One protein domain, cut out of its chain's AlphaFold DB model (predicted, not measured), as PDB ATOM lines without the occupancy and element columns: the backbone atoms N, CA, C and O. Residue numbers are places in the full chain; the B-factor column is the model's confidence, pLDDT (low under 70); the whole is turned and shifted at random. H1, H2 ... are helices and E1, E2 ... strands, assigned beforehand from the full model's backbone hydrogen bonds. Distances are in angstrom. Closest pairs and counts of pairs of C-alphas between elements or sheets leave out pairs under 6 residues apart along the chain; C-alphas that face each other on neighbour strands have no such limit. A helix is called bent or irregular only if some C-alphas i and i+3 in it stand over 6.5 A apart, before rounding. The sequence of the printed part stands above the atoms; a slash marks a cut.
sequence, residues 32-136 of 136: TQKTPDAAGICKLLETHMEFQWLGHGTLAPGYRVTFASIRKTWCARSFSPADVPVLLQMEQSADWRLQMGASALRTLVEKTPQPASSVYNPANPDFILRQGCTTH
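AT A GLANCE: This is residues 32 to 136 of the 136 residues of an uncharacterized protein of Rhodoferax sp. AJA081-3 (UniProt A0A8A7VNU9). A two-stranded hairpin, E1 and E2, extends from one side of a core of four helices, in which H1 and H2 cross H4 of the helical hairpin H3 and H4. After H4, residues 111 to 136 loop along another side with no named element. The 105 printed residues hold H1, E1, E2, H2, H3 and H4 in that order, a mixed class with one antiparallel sheet, E1 - E2. The whole is compact, with a radius of gyration of the C-alphas of 13.7 A and spans of 37 by 36 by 29 A.

IN THESE COORDINATES: E1 is residues 50 to 55, 11.9 A long, and E2 residues 58 to 64, 14.0 A. H1, residues 36 to 48, begins at C-alpha 36 (286.110, 224.684, 355.386) and is 18.5 A long. H2 is residues 67 to 76, 14.2 A. H3, residues 81 to 90, 15.1 A, is irregular: C-alphas 82 and 85 are 7.0 A apart. H4, residues 96 to 110, 20.8 A, ends at C-alpha 110 (264.936, 221.254, 353.640).

HOW THE PARTS SIT: E1 and E2 are antiparallel at 162 degrees, with N 52 and O 62 within hydrogen-bond range at 2.8 A. H1 touches H2 with residues 44 to 48 alone, at a steep tilt of 49 degrees; the closest C-alphas are His 48 and Ser 69, 4.9 A. H3 and H4 touch, opposite ways at a shallow tilt of 18 degrees; the closest C-alphas are Leu 87 and Ala 102, 5.0 A. H2 touches H4 at a steep tilt of 64 degrees; the closest C-alphas are Ile 70 and Gly 101, 6.9 A. H2 and H3 are apart. Every O i to N i+4 pair is within hydrogen-bond range in H1, H2 and H4, and 4 of 6 in H3.

THE WHOLE: The C-alphas farthest apart, Leu 59 and Ala 82, are 38.3 A apart. The printed part has no cut, and the five links are tight. Mean pLDDT of the printed part is 92.8; residues 135 to 136 are under 70.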
ATOM      1  N   THR A  32     286.755 234.268 357.609       93.56
ATOM      2  CA  THR A  32     286.366 234.256 359.030       93.56
ATOM      3  C   THR A  32     285.423 233.102 359.389       93.56
ATOM      4  O   THR A  32     285.070 232.927 360.555       93.56
ATOM      5  N   GLN A  33     285.002 232.301 358.403       95.12
ATOM      6  CA  GLN A  33     284.130 231.153 358.632       95.12
ATOM      7  C   GLN A  33     284.863 230.054 359.412       95.12
ATOM      8  O   GLN A  33     286.033 229.773 359.172       95.12
ATOM      9  N   LYS A  34     284.156 229.414 360.351       91.50
ATOM     10  CA  LYS A  34     284.765 228.470 361.309       91.50
ATOM     11  C   LYS A  34     285.156 227.122 360.702       91.50
ATOM     12  O   LYS A  34     285.948 226.404 361.303       91.50
ATOM     13  N   THR A  35     284.569 226.750 359.566       94.75
ATOM     14  CA  THR A  35     284.790 225.449 358.923       94.75
ATOM     15  C   THR A  35     285.109 225.620 357.436       94.75
ATOM     16  O   THR A  35     284.649 226.591 356.825       94.75
ATOM     17  N   PRO A  36     285.856 224.677 356.827       96.00
ATOM     18  CA  PRO A  36     286.110 224.684 355.386       96.00
ATOM     19  C   PRO A  36     284.822 224.680 354.554       96.00
ATOM     20  O   PRO A  36     284.727 225.415 353.573       96.00
ATOM     21  N   ASP A  37     283.804 223.929 354.982       95.06
ATOM     22  CA  ASP A  37     282.515 223.876 354.286       95.06
ATOM     23  C   ASP A  37     281.786 225.220 354.326       95.06
ATOM     24  O   ASP A  37     281.335 225.702 353.285       95.06
ATOM     25  N   ALA A  38     281.727 225.871 355.495       96.69
ATOM     26  CA  ALA A  38     281.129 227.200 355.632       96.69
ATOM     27  C   ALA A  38     281.868 228.235 354.775       96.69
ATOM     28  O   ALA A  38     281.238 229.047 354.094       96.69
ATOM     29  N   ALA A  39     283.205 228.185 354.762       97.38
ATOM     30  CA  ALA A  39     284.029 229.043 353.916       97.38
ATOM     31  C   ALA A  39     283.734 228.813 352.423       97.38
ATOM     32  O   ALA A  39     283.595 229.780 351.670       97.38
ATOM     33  N   GLY A  40     283.566 227.553 352.007       97.75
ATOM     34  CA  GLY A  40     283.214 227.175 350.639       97.75
ATOM     35  C   GLY A  40     281.834 227.681 350.210       97.75
ATOM     36  O   GLY A  40     281.716 228.315 349.161       97.75
ATOM     37  N   ILE A  41     280.793 227.470 351.026       97.75
ATOM     38  CA  ILE A  41     279.438 227.989 350.748       97.75
ATOM     39  C   ILE A  41     279.460 229.520 350.691       97.75
ATOM     40  O   ILE A  41     278.924 230.113 349.755       97.75
ATOM     41  N   CYS A  42     280.122 230.160 351.660       98.06
ATOM     42  CA  CYS A  42     280.268 231.611 351.696       98.06
ATOM     43  C   CYS A  42     280.919 232.137 350.411       98.06
ATOM     44  O   CYS A  42     280.414 233.089 349.820       98.06
ATOM     45  N   LYS A  43     281.996 231.502 349.927       98.19
ATOM     46  CA  LYS A  43     282.680 231.930 348.698       98.19
ATOM     47  C   LYS A  43     281.840 231.766 347.439       98.19
ATOM     48  O   LYS A  43     281.937 232.612 346.549       98.19
ATOM     49  N   LEU A  44     280.991 230.746 347.362       97.75
ATOM     50  CA  LEU A  44     280.039 230.627 346.256       97.75
ATOM     51  C   LEU A  44     279.005 231.757 346.278       97.75
ATOM     52  O   LEU A  44     278.781 232.389 345.246       97.75
ATOM     53  N   LEU A  45     278.449 232.074 347.453       97.75
ATOM     54  CA  LEU A  45     277.560 233.228 347.608       97.75
ATOM     55  C   LEU A  45     278.274 234.524 347.192       97.75
ATOM     56  O   LEU A  45     277.754 235.258 346.354       97.75
ATOM     57  N   GLU A  46     279.493 234.754 347.691       97.31
ATOM     58  CA  GLU A  46     280.354 235.903 347.362       97.31
ATOM     59  C   GLU A  46     280.527 236.085 345.841       97.31
ATOM     60  O   GLU A  46     280.358 237.178 345.284       97.31
ATOM     61  N   THR A  47     280.809 234.974 345.157       97.19
ATOM     62  CA  THR A  47     281.054 234.911 343.711       97.19
ATOM     63  C   THR A  47     279.798 235.233 342.911       97.19
ATOM     64  O   THR A  47     279.867 235.930 341.899       97.19
ATOM     65  N   HIS A  48     278.633 234.761 343.355       97.12
ATOM     66  CA  HIS A  48     277.401 234.850 342.577       97.12
ATOM     67  C   HIS A  48     276.497 236.027 342.920       97.12
ATOM     68  O   HIS A  48     275.523 236.228 342.197       97.12
ATOM     69  N   MET A  49     276.808 236.819 343.954       96.25
ATOM     70  CA  MET A  49     276.063 238.049 344.248       96.25
ATOM     71  C   MET A  49     275.921 238.948 343.013       96.25
ATOM     72  O   MET A  49     276.726 238.919 342.079       96.25
ATOM     73  N   GLU A  50     274.893 239.780 342.996       94.44
ATOM     74  CA  GLU A  50     274.625 240.682 341.880       94.44
ATOM     75  C   GLU A  50     274.599 242.114 342.389       94.44
ATOM     76  O   GLU A  50     274.044 242.395 343.450       94.44
ATOM     77  N   PHE A  51     275.243 243.018 341.650       93.69
ATOM     78  CA  PHE A  51     275.160 244.434 341.963       93.69
ATOM     79  C   PHE A  51     273.769 244.934 341.577       93.69
ATOM     80  O   PHE A  51     273.339 244.761 340.437       93.69
ATOM     81  N   GLN A  52     273.070 245.555 342.516       91.38
ATOM     82  CA  GLN A  52     271.769 246.165 342.288       91.38
ATOM     83  C   GLN A  52     271.821 247.627 342.693       91.38
ATOM     84  O   GLN A  52     272.403 247.964 343.717       91.38
ATOM     85  N   TRP A  53     271.182 248.486 341.902       88.44
ATOM     86  CA  TRP A  53     271.023 249.908 342.221       88.44
ATOM     87  C   TRP A  53     269.858 250.169 343.173       88.44
ATOM     88  O   TRP A  53     269.895 251.109 343.963       88.44
ATOM     89  N   LEU A  54     268.820 249.340 343.090       86.38
ATOM     90  CA  LEU A  54     267.569 249.510 343.815       86.38
ATOM     91  C   LEU A  54     267.343 248.319 344.747       86.38
ATOM     92  O   LEU A  54     267.573 247.176 344.358       86.38
ATOM     93  N   GLY A  55     266.848 248.587 345.954       76.56
ATOM     94  CA  GLY A  55     266.379 247.571 346.895       76.56
ATOM     95  C   GLY A  55     265.107 248.057 347.583       76.56
ATOM     96  O   GLY A  55     265.064 249.192 348.035       76.56
ATOM     97  N   HIS A  56     264.048 247.243 347.629       77.50
ATOM     98  CA  HIS A  56     262.760 247.599 348.260       77.50
ATOM     99  C   HIS A  56     262.209 248.995 347.886       77.50
ATOM    100  O   HIS A  56     261.647 249.697 348.720       77.50
ATOM    101  N   GLY A  57     262.371 249.408 346.624       78.69
ATOM    102  CA  GLY A  57     261.881 250.705 346.139       78.69
ATOM    103  C   GLY A  57     262.727 251.916 346.551       78.69
ATOM    104  O   GLY A  57     262.303 253.044 346.320       78.69
ATOM    105  N   THR A  58     263.916 251.715 347.125       81.69
ATOM    106  CA  THR A  58     264.871 252.785 347.448       81.69
ATOM    107  C   THR A  58     266.170 252.638 346.651       81.69
ATOM    108  O   THR A  58     266.523 251.544 346.202       81.69
ATOM    109  N   LEU A  59     266.879 253.757 346.446       84.75
ATOM    110  CA  LEU A  59     268.227 253.764 345.871       84.75
ATOM    111  C   LEU A  59     269.199 253.212 346.915       84.75
ATOM    112  O   LEU A  59     269.542 253.892 347.878       84.75
ATOM    113  N   ALA A  60     269.616 251.968 346.721       83.44
ATOM    114  CA  ALA A  60     270.438 251.234 347.669       83.44
ATOM    115  C   ALA A  60     271.485 250.411 346.898       83.44
ATOM    116  O   ALA A  60     271.356 249.181 346.806       83.44
ATOM    117  N   PRO A  61     272.483 251.087 346.295       89.06
ATOM    118  CA  PRO A  61     273.495 250.447 345.472       89.06
ATOM    119  C   PRO A  61     274.321 249.454 346.283       89.06
ATOM    120  O   PRO A  61     274.836 249.794 347.347       89.06
ATOM    121  N   GLY A  62     274.469 248.239 345.767       92.19
ATOM    122  CA  GLY A  62     275.347 247.252 346.374       92.19
ATOM    123  C   GLY A  62     275.204 245.840 345.828       92.19
ATOM    124  O   GLY A  62     274.264 245.519 345.102       92.19
ATOM    125  N   TYR A  63     276.151 244.984 346.197       94.31
ATOM    126  CA  TYR A  63     276.117 243.553 345.943       94.31
ATOM    127  C   TYR A  63     275.137 242.867 346.884       94.31
ATOM    128  O   TYR A  63     275.247 242.967 348.106       94.31
ATOM    129  N   ARG A  64     274.184 242.152 346.292       93.12
ATOM    130  CA  ARG A  64     273.094 241.494 346.998       93.12
ATOM    131  C   ARG A  64     273.001 240.032 346.602       93.12
ATOM    132  O   ARG A  64     273.350 239.638 345.488       93.12
ATOM    133  N   VAL A  65     272.463 239.250 347.526       94.69
ATOM    134  CA  VAL A  65     271.962 237.913 347.234       94.69
ATOM    135  C   VAL A  65     270.571 238.055 346.613       94.69
ATOM    136  O   VAL A  65     269.651 238.572 347.241       94.69
ATOM    137  N   THR A  66     270.431 237.617 345.367       93.81
ATOM    138  CA  THR A  66     269.194 237.610 344.579       93.81
ATOM    139  C   THR A  66     268.725 236.174 344.360       93.81
ATOM    140  O   THR A  66     269.471 235.214 344.565       93.81
ATOM    141  N   PHE A  67     267.503 235.979 343.865       93.81
ATOM    142  CA  PHE A  67     267.070 234.635 343.473       93.81
ATOM    143  C   PHE A  67     267.956 234.029 342.370       93.81
ATOM    144  O   PHE A  67     268.236 232.829 342.379       93.81
ATOM    145  N   ALA A  68     268.480 234.857 341.460       93.38
ATOM    146  CA  ALA A  68     269.430 234.408 340.449       93.38
ATOM    147  C   ALA A  68     270.778 233.996 341.066       93.38
ATOM    148  O   ALA A  68     271.321 232.958 340.682       93.38
ATOM    149  N   SER A  69     271.297 234.737 342.055       94.94
ATOM    150  CA  SER A  69     272.535 234.354 342.749       94.94
ATOM    151  C   SER A  69     272.376 233.063 343.553       94.94
ATOM    152  O   SER A  69     273.294 232.243 343.574       94.94
ATOM    153  N   ILE A  70     271.217 232.856 344.189       96.31
ATOM    154  CA  ILE A  70     270.903 231.614 344.908       96.31
ATOM    155  C   ILE A  70     270.858 230.436 343.946       96.31
ATOM    156  O   ILE A  70     271.503 229.428 344.217       96.31
ATOM    157  N   ARG A  71     270.182 230.566 342.795       95.31
ATOM    158  CA  ARG A  71     270.185 229.512 341.771       95.31
ATOM    159  C   ARG A  71     271.605 229.197 341.297       95.31
ATOM    160  O   ARG A  71     271.978 228.032 341.263       95.31
ATOM    161  N   LYS A  72     272.416 230.211 340.976       95.56
ATOM    162  CA  LYS A  72     273.822 230.015 340.566       95.56
ATOM    163  C   LYS A  72     274.628 229.286 341.648       95.56
ATOM    164  O   LYS A  72     275.309 228.316 341.345       95.56
ATOM    165  N   THR A  73     274.474 229.693 342.908       96.44
ATOM    166  CA  THR A  73     275.126 229.053 344.063       96.44
ATOM    167  C   THR A  73     274.692 227.598 344.220       96.44
ATOM    168  O   THR A  73     275.545 226.724 344.347       96.44
ATOM    169  N   TRP A  74     273.384 227.336 344.154       96.19
ATOM    170  CA  TRP A  74     272.802 225.994 344.184       96.19
ATOM    171  C   TRP A  74     273.339 225.105 343.062       96.19
ATOM    172  O   TRP A  74     273.552 223.920 343.260       96.19
ATOM    173  N   CYS A  75     273.571 225.669 341.881       95.38
ATOM    174  CA  CYS A  75     274.060 224.918 340.733       95.38
ATOM    175  C   CYS A  75     275.576 224.717 340.715       95.38
ATOM    176  O   CYS A  75     276.054 223.784 340.077       95.38
ATOM    177  N   ALA A  76     276.332 225.555 341.425       96.00
ATOM    178  CA  ALA A  76     277.786 225.460 341.503       96.00
ATOM    179  C   ALA A  76     278.280 224.359 342.461       96.00
ATOM    180  O   ALA A  76     279.436 223.949 342.371       96.00
ATOM    181  N   ARG A  77     277.434 223.865 343.375       94.00
ATOM    182  CA  ARG A  77     277.758 222.719 344.240       94.00
ATOM    183  C   ARG A  77     276.532 221.877 344.547       94.00
ATOM    184  O   ARG A  77     275.421 222.380 344.611       94.00
ATOM    185  N   SER A  78     276.746 220.602 344.851       88.88
ATOM    186  CA  SER A  78     275.677 219.777 345.414       88.88
ATOM    187  C   SER A  78     275.399 220.200 346.857       88.88
ATOM    188  O   SER A  78     276.315 220.235 347.678       88.88
ATOM    189  N   PHE A  79     274.142 220.531 347.151       94.94
ATOM    190  CA  PHE A  79     273.652 220.719 348.513       94.94
ATOM    191  C   PHE A  79     272.821 219.511 348.937       94.94
ATOM    192  O   PHE A  79     272.072 218.936 348.146       94.94
ATOM    193  N   SER A  80     272.952 219.130 350.198       95.75
ATOM    194  CA  SER A  80     272.306 217.964 350.785       95.75
ATOM    195  C   SER A  80     271.780 218.282 352.185       95.75
ATOM    196  O   SER A  80     272.189 219.279 352.782       95.75
ATOM    197  N   PRO A  81     270.923 217.426 352.771       97.00
ATOM    198  CA  PRO A  81     270.488 217.591 354.157       97.00
ATOM    199  C   PRO A  81     271.637 217.691 355.176       97.00
ATOM    200  O   PRO A  81     271.467 218.308 356.223       97.00
ATOM    201  N   ALA A  82     272.820 217.141 354.869       96.38
ATOM    202  CA  ALA A  82     274.001 217.254 355.728       96.38
ATOM    203  C   ALA A  82     274.549 218.690 355.824       96.38
ATOM    204  O   ALA A  82     275.261 219.006 356.772       96.38
ATOM    205  N   ASP A  83     274.186 219.572 354.886       97.31
ATOM    206  CA  ASP A  83     274.595 220.978 354.889       97.31
ATOM    207  C   ASP A  83     273.709 221.858 355.791       97.31
ATOM    208  O   ASP A  83     274.045 223.009 356.067       97.31
ATOM    209  N   VAL A  84     272.573 221.353 356.285       97.50
ATOM    210  CA  VAL A  84     271.644 222.156 357.102       97.50
ATOM    211  C   VAL A  84     272.307 222.742 358.359       97.50
ATOM    212  O   VAL A  84     272.146 223.943 358.585       97.50
ATOM    213  N   PRO A  85     273.096 221.991 359.160       97.62
ATOM    214  CA  PRO A  85     273.742 222.555 360.346       97.62
ATOM    215  C   PRO A  85     274.701 223.708 360.028       97.62
ATOM    216  O   PRO A  85     274.740 224.694 360.765       97.62
ATOM    217  N   VAL A  86     275.450 223.621 358.920       97.56
ATOM    218  CA  VAL A  86     276.369 224.698 358.523       97.56
ATOM    219  C   VAL A  86     275.602 225.925 358.030       97.56
ATOM    220  O   VAL A  86     275.954 227.045 358.393       97.56
ATOM    221  N   LEU A  87     274.504 225.736 357.293       97.75
ATOM    222  CA  LEU A  87     273.643 226.835 356.852       97.75
ATOM    223  C   LEU A  87     272.978 227.547 358.042       97.75
ATOM    224  O   LEU A  87     273.020 228.773 358.114       97.75
ATOM    225  N   LEU A  88     272.478 226.801 359.034       97.50
ATOM    226  CA  LEU A  88     271.947 227.370 360.281       97.50
ATOM    227  C   LEU A  88     272.993 228.191 361.041       97.50
ATOM    228  O   LEU A  88     272.675 229.244 361.593       97.50
ATOM    229  N   GLN A  89     274.248 227.739 361.069       96.44
ATOM    230  CA  GLN A  89     275.332 228.514 361.667       96.44
ATOM    231  C   GLN A  89     275.589 229.812 360.884       96.44
ATOM    232  O   GLN A  89     275.785 230.865 361.489       96.44
ATOM    233  N   MET A  90     275.596 229.753 359.551       97.06
ATOM    234  CA  MET A  90     275.828 230.916 358.689       97.06
ATOM    235  C   MET A  90     274.696 231.953 358.784       97.06
ATOM    236  O   MET A  90     274.959 233.149 358.662       97.06
ATOM    237  N   GLU A  91     273.463 231.530 359.083       96.50
ATOM    238  CA  GLU A  91     272.327 232.421 359.376       96.50
ATOM    239  C   GLU A  91     272.543 233.319 360.605       96.50
ATOM    240  O   GLU A  91     271.865 234.334 360.744       96.50
ATOM    241  N   GLN A  92     273.504 232.988 361.474       95.19
ATOM    242  CA  GLN A  92     273.880 233.801 362.639       95.19
ATOM    243  C   GLN A  92     274.985 234.829 362.329       95.19
ATOM    244  O   GLN A  92     275.525 235.458 363.239       95.19
ATOM    245  N   SER A  93     275.378 234.975 361.060       93.88
ATOM    246  CA  SER A  93     276.366 235.967 360.631       93.88
ATOM    247  C   SER A  93     275.887 237.402 360.879       93.88
ATOM    248  O   SER A  93     274.715 237.716 360.689       93.88
ATOM    249  N   ALA A  94     276.819 238.300 361.218       92.19
ATOM    250  CA  ALA A  94     276.554 239.739 361.281       92.19
ATOM    251  C   ALA A  94     276.338 240.364 359.886       92.19
ATOM    252  O   ALA A  94     275.755 241.441 359.772       92.19
ATOM    253  N   ASP A  95     276.810 239.703 358.824       93.00
ATOM    254  CA  ASP A  95     276.557 240.120 357.445       93.00
ATOM    255  C   ASP A  95     275.181 239.613 356.990       93.00
ATOM    256  O   ASP A  95     274.985 238.414 356.757       93.00
ATOM    257  N   TRP A  96     274.236 240.543 356.840       93.00
ATOM    258  CA  TRP A  96     272.853 240.257 356.452       93.00
ATOM    259  C   TRP A  96     272.748 239.536 355.099       93.00
ATOM    260  O   TRP A  96     271.816 238.764 354.878       93.00
ATOM    261  N   ARG A  97     273.705 239.736 354.183       94.88
ATOM    262  CA  ARG A  97     273.710 239.083 352.865       94.88
ATOM    263  C   ARG A  97     274.046 237.609 353.016       94.88
ATOM    264  O   ARG A  97     273.402 236.771 352.386       94.88
ATOM    265  N   LEU A  98     275.011 237.289 353.881       96.62
ATOM    266  CA  LEU A  98     275.354 235.906 354.203       96.62
ATOM    267  C   LEU A  98     274.196 235.205 354.918       96.62
ATOM    268  O   LEU A  98     273.861 234.079 354.556       96.62
ATOM    269  N   GLN A  99     273.548 235.890 355.864       96.88
ATOM    270  CA  GLN A  99     272.359 235.380 356.547       96.88
ATOM    271  C   GLN A  99     271.233 235.047 355.556       96.88
ATOM    272  O   GLN A  99     270.720 233.928 355.551       96.88
ATOM    273  N   MET A 100     270.877 235.994 354.682       95.50
ATOM    274  CA  MET A 100     269.839 235.801 353.664       95.50
ATOM    275  C   MET A 100     270.206 234.683 352.682       95.50
ATOM    276  O   MET A 100     269.354 233.872 352.319       95.50
ATOM    277  N   GLY A 101     271.478 234.608 352.285       97.25
ATOM    278  CA  GLY A 101     271.994 233.552 351.419       97.25
ATOM    279  C   GLY A 101     271.871 232.161 352.026       97.25
ATOM    280  O   GLY A 101     271.353 231.250 351.381       97.25
ATOM    281  N   ALA A 102     272.300 232.010 353.277       97.88
ATOM    282  CA  ALA A 102     272.227 230.749 354.000       97.88
ATOM    283  C   ALA A 102     270.775 230.295 354.220       97.88
ATOM    284  O   ALA A 102     270.451 229.146 353.921       97.88
ATOM    285  N   SER A 103     269.889 231.212 354.620       97.56
ATOM    286  CA  SER A 103     268.459 230.937 354.819       97.56
ATOM    287  C   SER A 103     267.751 230.487 353.537       97.56
ATOM    288  O   SER A 103     267.007 229.499 353.531       97.56
ATOM    289  N   ALA A 104     268.033 231.151 352.414       96.75
ATOM    290  CA  ALA A 104     267.490 230.768 351.114       96.75
ATOM    291  C   ALA A 104     267.969 229.373 350.675       96.75
ATOM    292  O   ALA A 104     267.164 228.552 350.233       96.75
ATOM    293  N   LEU A 105     269.267 229.083 350.829       97.56
ATOM    294  CA  LEU A 105     269.827 227.765 350.518       97.56
ATOM    295  C   LEU A 105     269.237 226.681 351.421       97.56
ATOM    296  O   LEU A 105     268.831 225.635 350.918       97.56
ATOM    297  N   ARG A 106     269.116 226.932 352.729       97.75
ATOM    298  CA  ARG A 106     268.514 225.980 353.668       97.75
ATOM    299  C   ARG A 106     267.070 225.677 353.295       97.75
ATOM    300  O   ARG A 106     266.699 224.511 353.254       97.75
ATOM    301  N   THR A 107     266.288 226.698 352.943       96.31
ATOM    302  CA  THR A 107     264.899 226.523 352.487       96.31
ATOM    303  C   THR A 107     264.813 225.554 351.302       96.31
ATOM    304  O   THR A 107     263.934 224.692 351.270       96.31
ATOM    305  N   LEU A 108     265.752 225.644 350.354       95.62
ATOM    306  CA  LEU A 108     265.835 224.727 349.213       95.62
ATOM    307  C   LEU A 108     266.274 223.311 349.608       95.62
ATOM    308  O   LEU A 108     265.737 222.339 349.073       95.62
ATOM    309  N   VAL A 109     267.221 223.182 350.541       96.75
ATOM    310  CA  VAL A 109     267.692 221.883 351.051       96.75
ATOM    311  C   VAL A 109     266.591 221.150 351.813       96.75
ATOM    312  O   VAL A 109     266.338 219.974 351.554       96.75
ATOM    313  N   GLU A 110     265.937 221.838 352.745       94.75
ATOM    314  CA  GLU A 110     264.936 221.254 353.640       94.75
ATOM    315  C   GLU A 110     263.612 220.965 352.932       94.75
ATOM    316  O   GLU A 110     262.832 220.147 353.417       94.75
ATOM    317  N   LYS A 111     263.350 221.617 351.788       89.56
ATOM    318  CA  LYS A 111     262.101 221.477 351.020       89.56
ATOM    319  C   LYS A 111     260.864 221.658 351.906       89.56
ATOM    320  O   LYS A 111     259.879 220.930 351.772       89.56
ATOM    321  N   THR A 112     260.934 222.609 352.839       85.44
ATOM    322  CA  THR A 112     259.826 222.902 353.752       85.44
ATOM    323  C   THR A 112     258.555 223.207 352.955       85.44
ATOM    324  O   THR A 112     258.643 223.814 351.885       85.44
ATOM    325  N   PRO A 113     257.362 222.796 353.421       89.94
ATOM    326  CA  PRO A 113     256.118 223.161 352.756       89.94
ATOM    327  C   PRO A 113     255.977 224.685 352.666       89.94
ATOM    328  O   PRO A 113     255.983 225.382 353.677       89.94
ATOM    329  N   GLN A 114     255.853 225.196 351.444       92.69
ATOM    330  CA  GLN A 114     255.709 226.622 351.148       92.69
ATOM    331  C   GLN A 114     254.335 226.882 350.516       92.69
ATOM    332  O   GLN A 114     253.826 226.014 349.801       92.69
ATOM    333  N   PRO A 115     253.721 228.063 350.703       94.94
ATOM    334  CA  PRO A 115     252.496 228.403 349.984       94.94
ATOM    335  C   PRO A 115     252.740 228.394 348.467       94.94
ATOM    336  O   PRO A 115     253.856 228.645 348.012       94.94
ATOM    337  N   ALA A 116     251.701 228.132 347.668       94.25
ATOM    338  CA  ALA A 116     251.816 228.071 346.204       94.25
ATOM    339  C   ALA A 116     252.333 229.382 345.574       94.25
ATOM    340  O   ALA A 116     252.916 229.362 344.494       94.25
ATOM    341  N   SER A 117     252.175 230.516 346.261       94.62
ATOM    342  CA  SER A 117     252.691 231.830 345.856       94.62
ATOM    343  C   SER A 117     254.189 232.041 346.117       94.62
ATOM    344  O   SER A 117     254.749 233.020 345.637       94.62
ATOM    345  N   SER A 118     254.856 231.150 346.854       95.50
ATOM    346  CA  SER A 118     256.285 231.268 347.162       95.50
ATOM    347  C   SER A 118     257.155 230.792 346.001       95.50
ATOM    348  O   SER A 118     256.969 229.683 345.502       95.50
ATOM    349  N   VAL A 119     258.188 231.562 345.649       94.88
ATOM    350  CA  VAL A 119     259.211 231.161 344.659       94.88
ATOM    351  C   VAL A 119     260.075 229.981 345.121       94.88
ATOM    352  O   VAL A 119     260.851 229.442 344.338       94.88
ATOM    353  N   TYR A 120     259.951 229.552 346.379       94.50
ATOM    354  CA  TYR A 120     260.574 228.331 346.896       94.50
ATOM    355  C   TYR A 120     259.665 227.097 346.770       94.50
ATOM    356  O   TYR A 120     260.116 225.983 347.021       94.50
ATOM    357  N   ASN A 121     258.399 227.265 346.367       95.19
ATOM    358  CA  ASN A 121     257.487 226.156 346.101       95.19
ATOM    359  C   ASN A 121     257.667 225.653 344.653       95.19
ATOM    360  O   ASN A 121     257.451 226.436 343.727       95.19
ATOM    361  N   PRO A 122     257.968 224.362 344.414       93.88
ATOM    362  CA  PRO A 122     258.091 223.801 343.062       93.88
ATOM    363  C   PRO A 122     256.854 223.968 342.161       93.88
ATOM    364  O   PRO A 122     256.987 224.020 340.938       93.88
ATOM    365  N   ALA A 123     255.654 224.073 342.741       94.00
ATOM    366  CA  ALA A 123     254.408 224.287 342.008       94.00
ATOM    367  C   ALA A 123     254.258 225.729 341.484       94.00
ATOM    368  O   ALA A 123     253.480 225.970 340.561       94.00
ATOM    369  N   ASN A 124     255.004 226.688 342.040       95.88
ATOM    370  CA  ASN A 124     254.954 228.085 341.628       95.88
ATOM    371  C   ASN A 124     255.543 228.267 340.211       95.88
ATOM    372  O   ASN A 124     256.614 227.707 339.936       95.88
ATOM    373  N   PRO A 125     254.894 229.034 339.305       94.62
ATOM    374  CA  PRO A 125     255.395 229.295 337.952       94.62
ATOM    375  C   PRO A 125     256.802 229.910 337.913       94.62
ATOM    376  O   PRO A 125     257.566 229.609 336.999       94.62
ATOM    377  N   ASP A 126     257.157 230.669 338.944       94.94
ATOM    378  CA  ASP A 126     258.435 231.352 339.132       94.94
ATOM    379  C   ASP A 126     259.342 230.625 340.137       94.94
ATOM    380  O   ASP A 126     260.219 231.235 340.753       94.94
ATOM    381  N   PHE A 127     259.142 229.313 340.336       94.75
ATOM    382  CA  PHE A 127     260.000 228.511 341.205       94.75
ATOM    383  C   PHE A 127     261.481 228.740 340.875       94.75
ATOM    384  O   PHE A 127     261.923 228.584 339.734       94.75
ATOM    385  N   ILE A 128     262.266 229.082 341.893       94.06
ATOM    386  CA  ILE A 128     263.636 229.582 341.750       94.06
ATOM    387  C   ILE A 128     264.573 228.613 341.019       94.06
ATOM    388  O   ILE A 128     265.469 229.063 340.300       94.06
ATOM    389  N   LEU A 129     264.335 227.299 341.133       93.69
ATOM    390  CA  LEU A 129     265.095 226.247 340.446       93.69
ATOM    391  C   LEU A 129     264.359 225.646 339.234       93.69
ATOM    392  O   LEU A 129     264.763 224.598 338.740       93.69
ATOM    393  N   ARG A 130     263.286 226.271 338.728       90.88
ATOM    394  CA  ARG A 130     262.472 225.728 337.621       90.88
ATOM    395  C   ARG A 130     263.272 225.452 336.350       90.88
ATOM    396  O   ARG A 130     263.029 224.455 335.685       90.88
ATOM    397  N   GLN A 131     264.227 226.321 336.024       85.81
ATOM    398  CA  GLN A 131     265.113 226.153 334.863       85.81
ATOM    399  C   GLN A 131     266.252 225.150 335.118       85.81
ATOM    400  O   GLN A 131     267.098 224.942 334.252       85.81
ATOM    401  N   GLY A 132     266.285 224.529 336.300       86.62
ATOM    402  CA  GLY A 132     267.363 223.653 336.724       86.62
ATOM    403  C   GLY A 132     268.708 224.373 336.774       86.62
ATOM    404  O   GLY A 132     268.792 225.585 336.991       86.62
ATOM    405  N   CYS A 133     269.761 223.588 336.571       89.25
ATOM    406  CA  CYS A 133     271.133 224.061 336.492       89.25
ATOM    407  C   CYS A 133     271.595 224.047 335.042       89.25
ATOM    408  O   CYS A 133     272.125 223.054 334.554       89.25
ATOM    409  N   THR A 134     271.351 225.151 334.338       73.00
ATOM    410  CA  THR A 134     271.894 225.366 332.998       73.00
ATOM    411  C   THR A 134     273.375 225.709 333.114       73.00
ATOM    412  O   THR A 134     273.736 226.697 333.755       73.00
ATOM    413  N   THR A 135     274.233 224.892 332.509       55.06
ATOM    414  CA  THR A 135     275.660 225.185 332.348       55.06
ATOM    415  C   THR A 135     275.815 226.399 331.432       55.06
ATOM    416  O   THR A 135     275.433 226.326 330.263       55.06
ATOM    417  N   HIS A 136     276.344 227.502 331.957       46.50
ATOM    418  CA  HIS A 136     276.910 228.590 331.160       46.50
ATOM    419  C   HIS A 136     278.421 228.576 331.331       46.50
ATOM    420  O   HIS A 136     278.858 228.405 332.492       46.50
TER     421      HIS A 136